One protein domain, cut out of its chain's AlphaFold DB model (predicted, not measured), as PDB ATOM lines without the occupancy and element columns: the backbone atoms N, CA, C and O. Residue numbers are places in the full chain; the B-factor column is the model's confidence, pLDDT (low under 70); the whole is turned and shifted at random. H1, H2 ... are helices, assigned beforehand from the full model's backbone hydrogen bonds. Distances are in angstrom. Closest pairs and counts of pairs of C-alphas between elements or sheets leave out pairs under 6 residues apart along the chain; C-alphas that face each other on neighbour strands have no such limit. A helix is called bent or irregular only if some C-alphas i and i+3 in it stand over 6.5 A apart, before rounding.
ATOM      1  N   ASP A   2     -28.501 -14.585  41.289       69.75
ATOM      2  CA  ASP A   2     -28.908 -13.778  40.123       69.75
ATOM      3  C   ASP A   2     -29.764 -12.543  40.439       69.75
ATOM      4  O   ASP A   2     -29.607 -11.504  39.804       69.75
ATOM      5  N   THR A   3     -30.623 -12.604  41.460       74.44
ATOM      6  CA  THR A   3     -31.462 -11.462  41.870       74.44
ATOM      7  C   THR A   3     -30.650 -10.331  42.493       74.44
ATOM      8  O   THR A   3     -30.920  -9.161  42.236       74.44
ATOM      9  N   LEU A   4     -29.618 -10.665  43.270       77.31
ATOM     10  CA  LEU A   4     -28.742  -9.685  43.909       77.31
ATOM     11  C   LEU A   4     -27.844  -9.000  42.867       77.31
ATOM     12  O   LEU A   4     -27.713  -7.780  42.879       77.31
ATOM     13  N   ASN A   5     -27.342  -9.763  41.891       83.12
ATOM     14  CA  ASN A   5     -26.588  -9.228  40.753       83.12
ATOM     15  C   ASN A   5     -27.450  -8.316  39.860       83.12
ATOM     16  O   ASN A   5     -26.976  -7.276  39.405       83.12
ATOM     17  N   ALA A   6     -28.726  -8.656  39.648       82.94
ATOM     18  CA  ALA A   6     -29.657  -7.817  38.894       82.94
ATOM     19  C   ALA A   6     -29.958  -6.482  39.603       82.94
ATOM     20  O   ALA A   6     -30.006  -5.438  38.952       82.94
ATOM     21  N   ILE A   7     -30.115  -6.500  40.933       84.44
ATOM     22  CA  ILE A   7     -30.327  -5.289  41.740       84.44
ATOM     23  C   ILE A   7     -29.085  -4.388  41.700       84.44
ATOM     24  O   ILE A   7     -29.216  -3.185  41.477       84.44
ATOM     25  N   VAL A   8     -27.881  -4.953  41.846       85.19
ATOM     26  CA  VAL A   8     -26.621  -4.192  41.763       85.19
ATOM     27  C   VAL A   8     -26.448  -3.556  40.379       85.19
ATOM     28  O   VAL A   8     -26.209  -2.354  40.287       85.19
ATOM     29  N   ALA A   9     -26.686  -4.308  39.300       83.81
ATOM     30  CA  ALA A   9     -26.603  -3.784  37.935       83.81
ATOM     31  C   ALA A   9     -27.637  -2.675  37.648       83.81
ATOM     32  O   ALA A   9     -27.372  -1.747  36.878       83.81
ATOM     33  N   PHE A  10     -28.824  -2.746  38.259       87.19
ATOM     34  CA  PHE A  10     -29.819  -1.676  38.180       87.19
ATOM     35  C   PHE A  10     -29.341  -0.407  38.899       87.19
ATOM     36  O   PHE A  10     -29.437   0.683  38.333       87.19
ATOM     37  N   ILE A  11     -28.779  -0.541  40.106       87.31
ATOM     38  CA  ILE A  11     -28.245   0.585  40.887       87.31
ATOM     39  C   ILE A  11     -27.100   1.278  40.138       87.31
ATOM     40  O   ILE A  11     -27.065   2.504  40.080       87.31
ATOM     41  N   GLU A  12     -26.200   0.526  39.501       88.62
ATOM     42  CA  GLU A  12     -25.104   1.097  38.706       88.62
ATOM     43  C   GLU A  12     -25.609   1.897  37.496       88.62
ATOM     44  O   GLU A  12     -25.159   3.024  37.251       88.62
ATOM     45  N   LYS A  13     -26.597   1.366  36.764       88.94
ATOM     46  CA  LYS A  13     -27.241   2.089  35.653       88.94
ATOM     47  C   LYS A  13     -27.967   3.343  36.132       88.94
ATOM     48  O   LYS A  13     -27.884   4.385  35.482       88.94
ATOM     49  N   PHE A  14     -28.642   3.264  37.276       91.25
ATOM     50  CA  PHE A  14     -29.344   4.396  37.872       91.25
ATOM     51  C   PHE A  14     -28.374   5.491  38.341       91.25
ATOM     52  O   PHE A  14     -28.570   6.663  38.022       91.25
ATOM     53  N   ASN A  15     -27.272   5.120  38.995       89.75
ATOM     54  CA  ASN A  15     -26.211   6.053  39.384       89.75
ATOM     55  C   ASN A  15     -25.555   6.718  38.170       89.75
ATOM     56  O   ASN A  15     -25.278   7.917  38.197       89.75
ATOM     57  N   THR A  16     -25.362   5.973  37.078       90.94
ATOM     58  CA  THR A  16     -24.834   6.523  35.820       90.94
ATOM     59  C   THR A  16     -25.794   7.556  35.220       90.94
ATOM     60  O   THR A  16     -25.366   8.628  34.790       90.94
ATOM     61  N   LEU A  17     -27.103   7.280  35.248       91.50
ATOM     62  CA  LEU A  17     -28.136   8.214  34.796       91.50
ATOM     63  C   LEU A  17     -28.177   9.491  35.654       91.50
ATOM     64  O   LEU A  17     -28.242  10.591  35.107       91.50
ATOM     65  N   ILE A  18     -28.084   9.362  36.982       91.38
ATOM     66  CA  ILE A  18     -27.995  10.507  37.904       91.38
ATOM     67  C   ILE A  18     -26.723  11.321  37.646       91.38
ATOM     68  O   ILE A  18     -26.773  12.553  37.637       91.38
ATOM     69  N   GLY A  19     -25.592  10.653  37.399       88.25
ATOM     70  CA  GLY A  19     -24.330  11.301  37.045       88.25
ATOM     71  C   GLY A  19     -24.450  12.121  35.761       88.25
ATOM     72  O   GLY A  19     -24.048  13.285  35.726       88.25
ATOM     73  N   PHE A  20     -25.090  11.562  34.731       92.56
ATOM     74  CA  PHE A  20     -25.369  12.274  33.484       92.56
ATOM     75  C   PHE A  20     -26.300  13.479  33.695       92.56
ATOM     76  O   PHE A  20     -26.006  14.575  33.220       92.56
ATOM     77  N   LEU A  21     -27.384  13.320  34.459       92.25
ATOM     78  CA  LEU A  21     -28.282  14.422  34.828       92.25
ATOM     79  C   LEU A  21     -27.539  15.541  35.570       92.25
ATOM     80  O   LEU A  21     -27.699  16.715  35.238       92.25
ATOM     81  N   SER A  22     -26.675  15.183  36.519       91.62
ATOM     82  CA  SER A  22     -25.848  16.132  37.274       91.62
ATOM     83  C   SER A  22     -24.872  16.890  36.369       91.62
ATOM     84  O   SER A  22     -24.689  18.102  36.520       91.62
ATOM     85  N   PHE A  23     -24.287  16.207  35.381       93.62
ATOM     86  CA  PHE A  23     -23.436  16.831  34.372       93.62
ATOM     87  C   PHE A  23     -24.217  17.834  33.512       93.62
ATOM     88  O   PHE A  23     -23.789  18.977  33.353       93.62
ATOM     89  N   VAL A  24     -25.405  17.454  33.030       93.12
ATOM     90  CA  VAL A  24     -26.271  18.341  32.240       93.12
ATOM     91  C   VAL A  24     -26.656  19.587  33.043       93.12
ATOM     92  O   VAL A  24     -26.489  20.706  32.554       93.12
ATOM     93  N   VAL A  25     -27.096  19.426  34.295       93.75
ATOM     94  CA  VAL A  25     -27.421  20.550  35.192       93.75
ATOM     95  C   VAL A  25     -26.205  21.457  35.409       93.75
ATOM     96  O   VAL A  25     -26.342  22.684  35.391       93.75
ATOM     97  N   SER A  26     -25.007  20.887  35.539       94.81
ATOM     98  CA  SER A  26     -23.763  21.655  35.672       94.81
ATOM     99  C   SER A  26     -23.456  22.475  34.416       94.81
ATOM    100  O   SER A  26     -23.142  23.662  34.520       94.81
ATOM    101  N   CYS A  27     -23.625  21.899  33.219       94.12
ATOM    102  CA  CYS A  27     -23.473  22.623  31.954       94.12
ATOM    103  C   CYS A  27     -24.464  23.788  31.834       94.12
ATOM    104  O   CYS A  27     -24.069  24.896  31.463       94.12
ATOM    105  N   PHE A  28     -25.736  23.572  32.187       94.25
ATOM    106  CA  PHE A  28     -26.738  24.641  32.201       94.25
ATOM    107  C   PHE A  28     -26.382  25.737  33.205       94.25
ATOM    108  O   PHE A  28     -26.440  26.920  32.872       94.25
ATOM    109  N   THR A  29     -25.957  25.360  34.408       94.88
ATOM    110  CA  THR A  29     -25.558  26.309  35.454       94.88
ATOM    111  C   THR A  29     -24.375  27.161  35.004       94.88
ATOM    112  O   THR A  29     -24.408  28.385  35.142       94.88
ATOM    113  N   LEU A  30     -23.360  26.548  34.389       93.69
ATOM    114  CA  LEU A  30     -22.221  27.259  33.810       93.69
ATOM    115  C   LEU A  30     -22.680  28.245  32.727       93.69
ATOM    116  O   LEU A  30     -22.290  29.412  32.739       93.69
ATOM    117  N   PHE A  31     -23.545  27.799  31.814       92.88
ATOM    118  CA  PHE A  31     -24.080  28.640  30.748       92.88
ATOM    119  C   PHE A  31     -24.830  29.864  31.294       92.88
ATOM    120  O   PHE A  31     -24.600  30.990  30.841       92.88
ATOM    121  N   PHE A  32     -25.697  29.670  32.291       93.19
ATOM    122  CA  PHE A  32     -26.396  30.772  32.948       93.19
ATOM    123  C   PHE A  32     -25.436  31.688  33.704       93.19
ATOM    124  O   PHE A  32     -25.551  32.903  33.571       93.19
ATOM    125  N   SER A  33     -24.457  31.135  34.422       92.62
ATOM    126  CA  SER A  33     -23.446  31.906  35.150       92.62
ATOM    127  C   SER A  33     -22.658  32.831  34.218       92.62
ATOM    128  O   SER A  33     -22.571  34.033  34.468       92.62
ATOM    129  N   ILE A  34     -22.193  32.321  33.073       91.00
ATOM    130  CA  ILE A  34     -21.499  33.123  32.053       91.00
ATOM    131  C   ILE A  34     -22.406  34.247  31.532       91.00
ATOM    132  O   ILE A  34     -21.972  35.396  31.406       91.00
ATOM    133  N   ARG A  35     -23.680  33.946  31.245       87.81
ATOM    134  CA  ARG A  35     -24.631  34.959  30.763       87.81
ATOM    135  C   ARG A  35     -24.945  36.026  31.805       87.81
ATOM    136  O   ARG A  35     -25.013  37.200  31.445       87.81
ATOM    137  N   ILE A  36     -25.142  35.639  33.061       89.44
ATOM    138  CA  ILE A  36     -25.420  36.563  34.165       89.44
ATOM    139  C   ILE A  36     -24.204  37.449  34.399       89.44
ATOM    140  O   ILE A  36     -24.350  38.667  34.380       89.44
ATOM    141  N   LYS A  37     -23.006  36.864  34.510       89.56
ATOM    142  CA  LYS A  37     -21.758  37.615  34.671       89.56
ATOM    143  C   LYS A  37     -21.591  38.662  33.570       89.56
ATOM    144  O   LYS A  37     -21.400  39.832  33.877       89.56
ATOM    145  N   SER A  38     -21.788  38.278  32.306       85.25
ATOM    146  CA  SER A  38     -21.699  39.235  31.199       85.25
ATOM    147  C   SER A  38     -22.753  40.344  31.286       85.25
ATOM    148  O   SER A  38     -22.448  41.491  30.973       85.25
ATOM    149  N   LYS A  39     -23.993  40.045  31.701       86.25
ATOM    150  CA  LYS A  39     -25.024  41.078  31.906       86.25
ATOM    151  C   LYS A  39     -24.654  42.043  33.032       86.25
ATOM    152  O   LYS A  39     -24.823  43.241  32.850       86.25
ATOM    153  N   VAL A  40     -24.148  41.527  34.151       87.75
ATOM    154  CA  VAL A  40     -23.736  42.325  35.314       87.75
ATOM    155  C   VAL A  40     -22.567  43.240  34.959       87.75
ATOM    156  O   VAL A  40     -22.621  44.428  35.255       87.75
ATOM    157  N   GLU A  41     -21.543  42.719  34.279       87.06
ATOM    158  CA  GLU A  41     -20.403  43.518  33.812       87.06
ATOM    159  C   GLU A  41     -20.853  44.624  32.853       87.06
ATOM    160  O   GLU A  41     -20.513  45.783  33.064       87.06
ATOM    161  N   ASN A  42     -21.703  44.306  31.866       86.88
ATOM    162  CA  ASN A  42     -22.229  45.325  30.951       86.88
ATOM    163  C   ASN A  42     -23.029  46.408  31.693       86.88
ATOM    164  O   ASN A  42     -22.889  47.574  31.355       86.88
ATOM    165  N   ALA A  43     -23.852  46.036  32.680       87.31
ATOM    166  CA  ALA A  43     -24.650  46.990  33.452       87.31
ATOM    167  C   ALA A  43     -23.776  47.886  34.343       87.31
ATOM    168  O   ALA A  43     -24.031  49.081  34.460       87.31
ATOM    169  N   LYS A  44     -22.719  47.324  34.942       88.12
ATOM    170  CA  LYS A  44     -21.741  48.094  35.715       88.12
ATOM    171  C   LYS A  44     -21.003  49.092  34.821       88.12
ATOM    172  O   LYS A  44     -20.905  50.261  35.175       88.12
ATOM    173  N   ASP A  45     -20.531  48.648  33.659       89.50
ATOM    174  CA  ASP A  45     -19.861  49.514  32.686       89.50
ATOM    175  C   ASP A  45     -20.798  50.613  32.165       89.50
ATOM    176  O   ASP A  45     -20.380  51.758  32.015       89.50
ATOM    177  N   GLU A  46     -22.069  50.283  31.916       89.62
ATOM    178  CA  GLU A  46     -23.108  51.236  31.508       89.62
ATOM    179  C   GLU A  46     -23.334  52.304  32.576       89.62
ATOM    180  O   GLU A  46     -23.380  53.489  32.263       89.62
ATOM    181  N   GLN A  47     -23.388  51.901  33.845       90.12
ATOM    182  CA  GLN A  47     -23.527  52.825  34.961       90.12
ATOM    183  C   GLN A  47     -22.316  53.760  35.086       90.12
ATOM    184  O   GLN A  47     -22.495  54.960  35.273       90.12
ATOM    185  N   ILE A  48     -21.090  53.243  34.956       89.69
ATOM    186  CA  ILE A  48     -19.869  54.068  34.996       89.69
ATOM    187  C   ILE A  48     -19.847  55.042  33.808       89.69
ATOM    188  O   ILE A  48     -19.511  56.214  33.976       89.69
ATOM    189  N   LEU A  49     -20.238  54.579  32.618       90.31
ATOM    190  CA  LEU A  49     -20.353  55.418  31.428       90.31
ATOM    191  C   LEU A  49     -21.410  56.515  31.604       90.31
ATOM    192  O   LEU A  49     -21.159  57.646  31.208       90.31
ATOM    193  N   ASN A  50     -22.548  56.202  32.224       90.88
ATOM    194  CA  ASN A  50     -23.605  57.169  32.505       90.88
ATOM    195  C   ASN A  50     -23.136  58.236  33.512       90.88
ATOM    196  O   ASN A  50     -23.284  59.428  33.262       90.88
ATOM    197  N   ILE A  51     -22.457  57.832  34.593       91.19
ATOM    198  CA  ILE A  51     -21.890  58.764  35.587       91.19
ATOM    199  C   ILE A  51     -20.889  59.737  34.945       91.19
ATOM    200  O   ILE A  51     -20.862  60.916  35.287       91.19
ATOM    201  N   ASN A  52     -20.074  59.254  34.006       92.12
ATOM    202  CA  ASN A  52     -19.046  60.058  33.341       92.12
ATOM    203  C   ASN A  52     -19.504  60.655  31.998       92.12
ATOM    204  O   ASN A  52     -18.684  61.239  31.282       92.12
ATOM    205  N   SER A  53     -20.783  60.508  31.641       92.25
ATOM    206  CA  SER A  53     -21.315  60.837  30.314       92.25
ATOM    207  C   SER A  53     -21.077  62.300  29.950       92.25
ATOM    208  O   SER A  53     -20.522  62.581  28.888       92.25
ATOM    209  N   ASP A  54     -21.383  63.223  30.861       92.25
ATOM    210  CA  ASP A  54     -21.210  64.663  30.663       92.25
ATOM    211  C   ASP A  54     -19.755  65.050  30.388       92.25
ATOM    212  O   ASP A  54     -19.480  65.851  29.491       92.25
ATOM    213  N   LYS A  55     -18.805  64.450  31.118       92.94
ATOM    214  CA  LYS A  55     -17.371  64.695  30.918       92.94
ATOM    215  C   LYS A  55     -16.939  64.240  29.524       92.94
ATOM    216  O   LYS A  55     -16.327  65.012  28.789       92.94
ATOM    217  N   ILE A  56     -17.302  63.014  29.149       92.75
ATOM    218  CA  ILE A  56     -16.942  62.425  27.854       92.75
ATOM    219  C   ILE A  56     -17.571  63.223  26.708       92.75
ATOM    220  O   ILE A  56     -16.908  63.545  25.724       92.75
ATOM    221  N   ILE A  57     -18.853  63.575  26.829       94.00
ATOM    222  CA  ILE A  57     -19.557  64.395  25.841       94.00
ATOM    223  C   ILE A  57     -18.896  65.772  25.732       94.00
ATOM    224  O   ILE A  57     -18.703  66.260  24.618       94.00
ATOM    225  N   GLY A  58     -18.520  66.386  26.855       91.94
ATOM    226  CA  GLY A  58     -17.810  67.662  26.891       91.94
ATOM    227  C   GLY A  58     -16.488  67.621  26.125       91.94
ATOM    228  O   GLY A  58     -16.254  68.463  25.260       91.94
ATOM    229  N   GLU A  59     -15.661  66.606  26.374       92.88
ATOM    230  CA  GLU A  59     -14.380  66.400  25.684       92.88
ATOM    231  C   GLU A  59     -14.574  66.115  24.185       92.88
ATOM    232  O   GLU A  59     -13.942  66.752  23.340       92.88
ATOM    233  N   LEU A  60     -15.514  65.238  23.820       93.44
ATOM    234  CA  LEU A  60     -15.862  64.960  22.421       93.44
ATOM    235  C   LEU A  60     -16.360  66.216  21.685       93.44
ATOM    236  O   LEU A  60     -15.978  66.464  20.536       93.44
ATOM    237  N   ARG A  61     -17.186  67.044  22.338       93.50
ATOM    238  CA  ARG A  61     -17.641  68.333  21.793       93.50
ATOM    239  C   ARG A  61     -16.482  69.315  21.651       93.50
ATOM    240  O   ARG A  61     -16.404  69.986  20.623       93.50
ATOM    241  N   ALA A  62     -15.568  69.368  22.619       91.25
ATOM    242  CA  ALA A  62     -14.375  70.207  22.547       91.25
ATOM    243  C   ALA A  62     -13.508  69.844  21.333       91.25
ATOM    244  O   ALA A  62     -13.145  70.737  20.569       91.25
ATOM    245  N   TYR A  63     -13.274  68.552  21.076       90.38
ATOM    246  CA  TYR A  63     -12.590  68.105  19.858       90.38
ATOM    247  C   TYR A  63     -13.350  68.485  18.586       90.38
ATOM    248  O   TYR A  63     -12.740  68.945  17.624       90.38
ATOM    249  N   SER A  64     -14.678  68.347  18.565       90.06
ATOM    250  CA  SER A  64     -15.483  68.747  17.404       90.06
ATOM    251  C   SER A  64     -15.360  70.247  17.097       90.06
ATOM    252  O   SER A  64     -15.151  70.619  15.943       90.06
ATOM    253  N   ILE A  65     -15.408  71.095  18.132       89.56
ATOM    254  CA  ILE A  65     -15.220  72.550  18.026       89.56
ATOM    255  C   ILE A  65     -13.784  72.888  17.612       89.56
ATOM    256  O   ILE A  65     -13.568  73.795  16.811       89.56
ATOM    257  N   PHE A  66     -12.796  72.174  18.149       87.19
ATOM    258  CA  PHE A  66     -11.394  72.368  17.800       87.19
ATOM    259  C   PHE A  66     -11.142  72.067  16.319       87.19
ATOM    260  O   PHE A  66     -10.453  72.842  15.657       87.19
ATOM    261  N   ILE A  67     -11.753  71.006  15.784       86.94
ATOM    262  CA  ILE A  67     -11.698  70.682  14.353       86.94
ATOM    263  C   ILE A  67     -12.338  71.795  13.506       86.94
ATOM    264  O   ILE A  67     -11.831  72.091  12.432       86.94
ATOM    265  N   ASP A  68     -13.415  72.430  13.979       84.75
ATOM    266  CA  ASP A  68     -14.072  73.529  13.251       84.75
ATOM    267  C   ASP A  68     -13.279  74.835  13.251       84.75
ATOM    268  O   ASP A  68     -13.314  75.585  12.277       84.75
ATOM    269  N   LYS A  69     -12.598  75.138  14.359       83.50
ATOM    270  CA  LYS A  69     -11.879  76.406  14.535       83.50
ATOM    271  C   LYS A  69     -10.483  76.409  13.924       83.50
ATOM    272  O   LYS A  69      -9.957  77.487  13.656       83.50
ATOM    273  N   ASN A  70      -9.871  75.243  13.734       76.62
ATOM    274  CA  ASN A  70      -8.511  75.138  13.215       76.62
ATOM    275  C   ASN A  70      -8.512  74.736  11.743       76.62
ATOM    276  O   ASN A  70      -9.299  73.901  11.305       76.62
ATOM    277  N   GLN A  71      -7.570  75.297  10.982       68.44
ATOM    278  CA  GLN A  71      -7.244  74.756   9.667       68.44
ATOM    279  C   GLN A  71      -6.754  73.313   9.845       68.44
ATOM    280  O   GLN A  71      -5.994  73.012  10.767       68.44
ATOM    281  N   THR A  72      -7.218  72.422   8.972       66.12
ATOM    282  CA  THR A  72      -7.096  70.957   9.059       66.12
ATOM    283  C   THR A  72      -5.670  70.424   9.217       66.12
ATOM    284  O   THR A  72      -5.487  69.276   9.632       66.12
ATOM    285  N   ASP A  73      -4.676  71.252   8.909       64.12
ATOM    286  CA  ASP A  73      -3.253  70.919   8.943       64.12
ATOM    287  C   ASP A  73      -2.617  71.125  10.329       64.12
ATOM    288  O   ASP A  73      -1.601  70.504  10.627       64.12
ATOM    289  N   ASN A  74      -3.251  71.907  11.213       67.31
ATOM    290  CA  ASN A  74      -2.763  72.190  12.573       67.31
ATOM    291  C   ASN A  74      -3.439  71.338  13.659       67.31
ATOM    292  O   ASN A  74      -3.227  71.560  14.852       67.31
ATOM    293  N   ILE A  75      -4.292  70.388  13.272       75.00
ATOM    294  CA  ILE A  75      -5.012  69.554  14.233       75.00
ATOM    295  C   ILE A  75      -4.099  68.421  14.700       75.00
ATOM    296  O   ILE A  75      -3.686  67.575  13.902       75.00
ATOM    297  N   ASP A  76      -3.835  68.370  16.008       79.50
ATOM    298  CA  ASP A  76      -3.109  67.270  16.641       79.50
ATOM    299  C   ASP A  76      -3.923  65.967  16.557       79.50
ATOM    300  O   ASP A  76      -4.810  65.676  17.367       79.50
ATOM    301  N   ARG A  77      -3.609  65.169  15.530       85.19
ATOM    302  CA  ARG A  77      -4.234  63.863  15.287       85.19
ATOM    303  C   ARG A  77      -3.923  62.876  16.405       85.19
ATOM    304  O   ARG A  77      -4.758  62.026  16.706       85.19
ATOM    305  N   HIS A  78      -2.731  62.977  16.987       86.31
ATOM    306  CA  HIS A  78      -2.253  62.043  17.994       86.31
ATOM    307  C   HIS A  78      -3.030  62.226  19.296       86.31
ATOM    308  O   HIS A  78      -3.481  61.243  19.871       86.31
ATOM    309  N   SER A  79      -3.265  63.470  19.719       88.06
ATOM    310  CA  SER A  79      -4.073  63.768  20.908       88.06
ATOM    311  C   SER A  79      -5.485  63.167  20.821       88.06
ATOM    312  O   SER A  79      -5.890  62.411  21.707       88.06
ATOM    313  N   LEU A  80      -6.200  63.396  19.711       89.94
ATOM    314  CA  LEU A  80      -7.538  62.828  19.509       89.94
ATOM    315  C   LEU A  80      -7.506  61.297  19.389       89.94
ATOM    316  O   LEU A  80      -8.385  60.614  19.909       89.94
ATOM    317  N   GLN A  81      -6.496  60.732  18.727       91.81
ATOM    318  CA  GLN A  81      -6.358  59.282  18.633       91.81
ATOM    319  C   GLN A  81      -6.122  58.639  20.007       91.81
ATOM    320  O   GLN A  81      -6.796  57.662  20.329       91.81
ATOM    321  N   SER A  82      -5.218  59.191  20.819       92.94
ATOM    322  CA  SER A  82      -4.957  58.719  22.184       92.94
ATOM    323  C   SER A  82      -6.212  58.780  23.044       92.94
ATOM    324  O   SER A  82      -6.533  57.811  23.726       92.94
ATOM    325  N   TYR A  83      -6.966  59.875  22.939       93.31
ATOM    326  CA  TYR A  83      -8.230  60.020  23.646       93.31
ATOM    327  C   TYR A  83      -9.251  58.936  23.267       93.31
ATOM    328  O   TYR A  83      -9.884  58.334  24.131       93.31
ATOM    329  N   LEU A  84      -9.405  58.642  21.970       93.25
ATOM    330  CA  LEU A  84     -10.322  57.593  21.512       93.25
ATOM    331  C   LEU A  84      -9.901  56.195  21.990       93.25
ATOM    332  O   LEU A  84     -10.773  55.385  22.304       93.25
ATOM    333  N   ILE A  85      -8.593  55.928  22.070       93.50
ATOM    334  CA  ILE A  85      -8.056  54.670  22.608       93.50
ATOM    335  C   ILE A  85      -8.375  54.556  24.100       93.50
ATOM    336  O   ILE A  85      -8.951  53.553  24.519       93.50
ATOM    337  N   GLU A  86      -8.080  55.597  24.882       93.19
ATOM    338  CA  GLU A  86      -8.393  55.642  26.315       93.19
ATOM    339  C   GLU A  86      -9.893  55.427  26.560       93.19
ATOM    340  O   GLU A  86     -10.288  54.666  27.446       93.19
ATOM    341  N   LEU A  87     -10.743  56.030  25.725       92.69
ATOM    342  CA  LEU A  87     -12.188  55.863  25.792       92.69
ATOM    343  C   LEU A  87     -12.625  54.412  25.504       92.69
ATOM    344  O   LEU A  87     -13.502  53.882  26.185       92.69
ATOM    345  N   GLU A  88     -12.024  53.742  24.516       92.12
ATOM    346  CA  GLU A  88     -12.311  52.331  24.224       92.12
ATOM    347  C   GLU A  88     -11.843  51.374  25.325       92.12
ATOM    348  O   GLU A  88     -12.474  50.332  25.536       92.12
ATOM    349  N   GLU A  89     -10.729  51.685  25.984       90.88
ATOM    350  CA  GLU A  89     -10.158  50.864  27.052       90.88
ATOM    351  C   GLU A  89     -10.899  51.050  28.374       90.88
ATOM    352  O   GLU A  89     -11.202  50.067  29.051       90.88
ATOM    353  N   THR A  90     -11.263  52.291  28.697       90.12
ATOM    354  CA  THR A  90     -11.989  52.633  29.925       90.12
ATOM    355  C   THR A  90     -13.438  52.145  29.887       90.12
ATOM    356  O   THR A  90     -13.988  51.775  30.923       90.12
ATOM    357  N   TYR A  91     -14.059  52.095  28.700       90.69
ATOM    358  CA  TYR A  91     -15.467  51.717  28.532       90.69
ATOM    359  C   TYR A  91     -15.642  50.543  27.545       90.69
ATOM    360  O   TYR A  91     -16.046  50.737  26.387       90.69
ATOM    361  N   PRO A  92     -15.424  49.286  27.988       88.31
ATOM    362  CA  PRO A  92     -15.544  48.092  27.144       88.31
ATOM    363  C   PRO A  92     -16.918  47.934  26.481       88.31
ATOM    364  O   PRO A  92     -17.020  47.487  25.329       88.31
ATOM    365  N   LEU A  93     -17.992  48.337  27.171       89.06
ATOM    366  CA  LEU A  93     -19.345  48.372  26.614       89.06
ATOM    367  C   LEU A  93     -19.422  49.262  25.363       89.06
ATOM    368  O   LEU A  93     -19.984  48.847  24.342       89.06
ATOM    369  N   LEU A  94     -18.833  50.460  25.423       89.38
ATOM    370  CA  LEU A  94     -18.817  51.423  24.325       89.38
ATOM    371  C   LEU A  94     -18.031  50.859  23.135       89.38
ATOM    372  O   LEU A  94     -18.548  50.840  22.014       89.38
ATOM    373  N   LYS A  95     -16.855  50.268  23.388       91.06
ATOM    374  CA  LYS A  95     -16.061  49.534  22.387       91.06
ATOM    375  C   LYS A  95     -16.870  48.425  21.716       91.06
ATOM    376  O   LYS A  95     -16.887  48.309  20.489       91.06
ATOM    377  N   LYS A  96     -17.602  47.616  22.488       89.38
ATOM    378  CA  LYS A  96     -18.414  46.504  21.965       89.38
ATOM    379  C   LYS A  96     -19.595  46.991  21.123       89.38
ATOM    380  O   LYS A  96     -19.842  46.448  20.046       89.38
ATOM    381  N   LYS A  97     -20.321  48.008  21.593       91.06
ATOM    382  CA  LYS A  97     -21.545  48.520  20.951       91.06
ATOM    383  C   LYS A  97     -21.252  49.425  19.755       91.06
ATOM    384  O   LYS A  97     -22.013  49.411  18.788       91.06
ATOM    385  N   LYS A  98     -20.148  50.181  19.785       92.81
ATOM    386  CA  LYS A  98     -19.774  51.182  18.770       92.81
ATOM    387  C   LYS A  98     -18.467  50.889  18.037       92.81
ATOM    388  O   LYS A  98     -17.955  51.761  17.344       92.81
ATOM    389  N   LYS A  99     -18.006  49.634  18.039       92.12
ATOM    390  CA  LYS A  99     -16.820  49.154  17.300       92.12
ATOM    391  C   LYS A  99     -16.698  49.685  15.866       92.12
ATOM    392  O   LYS A  99     -15.609  50.014  15.416       92.12
ATOM    393  N   LYS A 100     -17.807  49.730  15.117       92.81
ATOM    394  CA  LYS A 100     -17.817  50.231  13.729       92.81
ATOM    395  C   LYS A 100     -17.498  51.728  13.649       92.81
ATOM    396  O   LYS A 100     -16.818  52.140  12.719       92.81
ATOM    397  N   ILE A 101     -17.970  52.510  14.620       93.00
ATOM    398  CA  ILE A 101     -17.741  53.956  14.685       93.00
ATOM    399  C   ILE A 101     -16.287  54.238  15.044       93.00
ATOM    400  O   ILE A 101     -15.654  55.019  14.348       93.00
ATOM    401  N   PHE A 102     -15.734  53.545  16.043       93.38
ATOM    402  CA  PHE A 102     -14.313  53.667  16.376       93.38
ATOM    403  C   PHE A 102     -13.413  53.293  15.200       93.38
ATOM    404  O   PHE A 102     -12.526  54.058  14.843       93.38
ATOM    405  N   LYS A 103     -13.698  52.182  14.508       93.00
ATOM    406  CA  LYS A 103     -12.971  51.821  13.281       93.00
ATOM    407  C   LYS A 103     -12.996  52.931  12.231       93.00
ATOM    408  O   LYS A 103     -11.952  53.227  11.661       93.00
ATOM    409  N   LEU A 104     -14.168  53.525  11.994       92.94
ATOM    410  CA  LEU A 104     -14.319  54.636  11.057       92.94
ATOM    411  C   LEU A 104     -13.534  55.866  11.519       92.94
ATOM    412  O   LEU A 104     -12.850  56.482  10.712       92.94
ATOM    413  N   LEU A 105     -13.586  56.198  12.810       92.75
ATOM    414  CA  LEU A 105     -12.830  57.306  13.389       92.75
ATOM    415  C   LEU A 105     -11.326  57.119  13.191       92.75
ATOM    416  O   LEU A 105     -10.673  58.035  12.705       92.75
ATOM    417  N   TYR A 106     -10.790  55.933  13.481       93.62
ATOM    418  CA  TYR A 106      -9.368  55.644  13.297       93.62
ATOM    419  C   TYR A 106      -8.936  55.714  11.831       93.62
ATOM    420  O   TYR A 106      -7.896  56.303  11.534       93.62
ATOM    421  N   SER A 107      -9.728  55.166  10.900       92.94
ATOM    422  CA  SER A 107      -9.415  55.288   9.470       92.94
ATOM    423  C   SER A 107      -9.486  56.742   9.004       92.94
ATOM    424  O   SER A 107      -8.555  57.233   8.379       92.94
ATOM    425  N   SER A 108     -10.541  57.470   9.375       90.88
ATOM    426  CA  SER A 108     -10.721  58.861   8.961       90.88
ATOM    427  C   SER A 108      -9.681  59.802   9.572       90.88
ATOM    428  O   SER A 108      -9.289  60.757   8.911       90.88
ATOM    429  N   LEU A 109      -9.200  59.528  10.789       90.06
ATOM    430  CA  LEU A 109      -8.078  60.249  11.400       90.06
ATOM    431  C   LEU A 109      -6.776  60.028  10.630       90.06
ATOM    432  O   LEU A 109      -6.058  60.987  10.347       90.06
ATOM    433  N   LYS A 110      -6.492  58.774  10.254       88.50
ATOM    434  CA  LYS A 110      -5.309  58.424   9.459       88.50
ATOM    435  C   LYS A 110      -5.325  59.124   8.099       88.50
ATOM    436  O   LYS A 110      -4.315  59.696   7.694       88.50
ATOM    437  N   ASP A 111      -6.487  59.139   7.454       88.06
ATOM    438  CA  ASP A 111      -6.680  59.700   6.115       88.06
ATOM    439  C   ASP A 111      -6.912  61.225   6.121       88.06
ATOM    440  O   ASP A 111      -7.113  61.822   5.067       88.06
ATOM    441  N   GLY A 112      -6.918  61.876   7.294       85.44
ATOM    442  CA  GLY A 112      -7.158  63.321   7.421       85.44
ATOM    443  C   GLY A 112      -8.575  63.764   7.022       85.44
ATOM    444  O   GLY A 112      -8.803  64.929   6.703       85.44
ATOM    445  N   GLN A 113      -9.547  62.851   7.025       89.69
ATOM    446  CA  GLN A 113     -10.936  63.121   6.650       89.69
ATOM    447  C   GLN A 113     -11.724  63.718   7.822       89.69
ATOM    448  O   GLN A 113     -12.599  63.079   8.414       89.69
ATOM    449  N   TRP A 114     -11.440  64.974   8.152       88.19
ATOM    450  CA  TRP A 114     -11.981  65.658   9.329       88.19
ATOM    451  C   TRP A 114     -13.511  65.740   9.386       88.19
ATOM    452  O   TRP A 114     -14.100  65.625  10.460       88.19
ATOM    453  N   LEU A 115     -14.185  65.834   8.235       88.62
ATOM    454  CA  LEU A 115     -15.650  65.788   8.165       88.62
ATOM    455  C   LEU A 115     -16.202  64.435   8.653       88.62
ATOM    456  O   LEU A 115     -17.175  64.384   9.410       88.62
ATOM    457  N   SER A 116     -15.568  63.336   8.239       89.88
ATOM    458  CA  SER A 116     -15.917  61.977   8.664       89.88
ATOM    459  C   SER A 116     -15.619  61.775  10.151       89.88
ATOM    460  O   SER A 116     -16.434  61.180  10.858       89.88
ATOM    461  N   VAL A 117     -14.517  62.352  10.646       90.69
ATOM    462  CA  VAL A 117     -14.176  62.358  12.077       90.69
ATOM    463  C   VAL A 117     -15.261  63.063  12.894       90.69
ATOM    464  O   VAL A 117     -15.796  62.478  13.834       90.69
ATOM    465  N   LYS A 118     -15.681  64.271  12.499       91.81
ATOM    466  CA  LYS A 118     -16.763  65.001  13.182       91.81
ATOM    467  C   LYS A 118     -18.078  64.231  13.205       91.81
ATOM    468  O   LYS A 118     -18.761  64.210  14.232       91.81
ATOM    469  N   ARG A 119     -18.443  63.588  12.091       91.81
ATOM    470  CA  ARG A 119     -19.637  62.732  12.031       91.81
ATOM    471  C   ARG A 119     -19.513  61.564  13.007       91.81
ATOM    472  O   ARG A 119     -20.439  61.326  13.775       91.81
ATOM    473  N   GLY A 120     -18.366  60.884  13.030       92.38
ATOM    474  CA  GLY A 120     -18.091  59.801  13.976       92.38
ATOM    475  C   GLY A 120     -18.207  60.246  15.438       92.38
ATOM    476  O   GLY A 120     -18.899  59.590  16.215       92.38
ATOM    477  N   ILE A 121     -17.621  61.397  15.785       93.56
ATOM    478  CA  ILE A 121     -17.725  62.020  17.115       93.56
ATOM    479  C   ILE A 121     -19.191  62.311  17.462       93.56
ATOM    480  O   ILE A 121     -19.660  61.934  18.532       93.56
ATOM    481  N   SER A 122     -19.946  62.905  16.536       93.38
ATOM    482  CA  SER A 122     -21.368  63.218  16.740       93.38
ATOM    483  C   SER A 122     -22.202  61.959  16.992       93.38
ATOM    484  O   SER A 122     -23.084  61.953  17.846       93.38
ATOM    485  N   HIS A 123     -21.905  60.860  16.291       94.06
ATOM    486  CA  HIS A 123     -22.573  59.585  16.534       94.06
ATOM    487  C   HIS A 123     -22.207  58.947  17.881       94.06
ATOM    488  O   HIS A 123     -23.039  58.223  18.436       94.06
ATOM    489  N   LEU A 124     -20.985  59.157  18.384       93.38
ATOM    490  CA  LEU A 124     -20.602  58.722  19.731       93.38
ATOM    491  C   LEU A 124     -21.352  59.529  20.790       93.38
ATOM    492  O   LEU A 124     -21.979  58.922  21.653       93.38
ATOM    493  N   ILE A 125     -21.370  60.859  20.665       93.94
ATOM    494  CA  ILE A 125     -22.118  61.755  21.559       93.94
ATOM    495  C   ILE A 125     -23.590  61.340  21.614       93.94
ATOM    496  O   ILE A 125     -24.084  60.991  22.678       93.94
ATOM    497  N   ALA A 126     -24.254  61.252  20.459       93.69
ATOM    498  CA  ALA A 126     -25.673  60.907  20.386       93.69
ATOM    499  C   ALA A 126     -25.998  59.504  20.926       93.69
ATOM    500  O   ALA A 126     -27.158  59.188  21.178       93.69
ATOM    501  N   TYR A 127     -25.006  58.619  21.026       92.81
ATOM    502  CA  TYR A 127     -25.189  57.333  21.681       92.81
ATOM    503  C   TYR A 127     -25.047  57.438  23.192       92.81
ATOM    504  O   TYR A 127     -25.883  56.883  23.888       92.81
ATOM    505  N   ILE A 128     -24.012  58.129  23.672       91.50
ATOM    506  CA  ILE A 128     -23.764  58.315  25.104       91.50
ATOM    507  C   ILE A 128     -24.919  59.101  25.741       91.50
ATOM    508  O   ILE A 128     -25.368  58.725  26.809       91.50
ATOM    509  N   GLU A 129     -25.483  60.091  25.041       90.69
ATOM    510  CA  GLU A 129     -26.672  60.849  25.474       90.69
ATOM    511  C   GLU A 129     -27.956  60.004  25.603       90.69
ATOM    512  O   GLU A 129     -28.946  60.471  26.155       90.69
ATOM    513  N   ARG A 130     -27.987  58.797  25.025       88.19
ATOM    514  CA  ARG A 130     -29.162  57.904  25.034       88.19
ATOM    515  C   ARG A 130     -29.044  56.752  26.033       88.19
ATOM    516  O   ARG A 130     -29.970  55.942  26.086       88.19
TER     517      ARG A 130
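AT A GLANCE: This is residues 2 to 130 of the 131 residues of an uncharacterized protein of Enterococcus faecium (UniProt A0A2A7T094). One very long helix, H1, sticks out like a handle with its residues 2 to 40 from a small, compact bundle of four shorter helices, H2, H3, H4 and H5, which run up and down, each against the one before it. H1 makes most of the length, and the last part of H1 reaches the bundle at one end of H4. The printed part has 129 residues with five named helices in the order H1 H2 H3 H4 H5 and no named strand, and its class is all helix. The whole is extended, with a radius of gyration of the C-alphas of 26.7 A, and the C-alphas span 96 by 30 by 19 A, a rod.

IN THESE COORDINATES: H1 is residues 2 to 51, from C-alpha 2 at (-28.908, -13.778, 40.123) to C-alpha 51 at (-21.890, 58.764, 35.587), 73.0 A. H2 is residues 53 to 69, 24.1 A long. H3 is residues 77 to 90, 20.0 A. H4 is residues 92 to 110, 22.9 A; it is irregular, with C-alphas 97 and 100 8.3 A apart and a kink of 83 degrees near residue 99. H5 is residues 114 to 128, 21.0 A, and ends with C-alpha 128 at (-23.764, 58.315, 25.104).

HOW THE PARTS SIT: H4 is the hub and touches H1, H3 and H5. H3 and H4 form a helical hairpin, opposite ways at a shallow tilt of 13 degrees, the closest C-alphas being those of Glu 88 and Lys 95, 5.0 A apart. H4 and H5 form another, at a shallow tilt of 11 degrees, with the C-alphas of Leu 105 and Val 117 closest at 5.4 A. H5 touches H2, opposite ways at a shallow tilt of 17 degrees, with the C-alphas of Ile 57 and Ile 125 closest at 5.6 A. H2 and H3 are close but not clearly touching, with the C-alphas of Tyr 63 and Leu 80 closest at 7.3 A. H1 touches H4 with residues 42 to 46 alone, at a steep tilt of 52 degrees; the closest C-alphas are those of Asn 42 and Leu 93, 6.0 A apart. H1 and H2 meet only through their link. H2 and H4 are apart, as are H3 and H5. Each O i to N i+4 pair in H1, H2, H3 and H5 is within hydrogen-bond range; in H4 13 of 15 are.

THE WHOLE: The two C-alphas farthest apart are those of Asp 2 and Gln 71, 96.1 A. Without residues 2 to 40, which stand free, the body has 90 residues and spans 40 by 22 by 19 A. The printed part has no cut and no long link. Its mean pLDDT is 89.1; residue 2 and residues 71 to 74 are under 70.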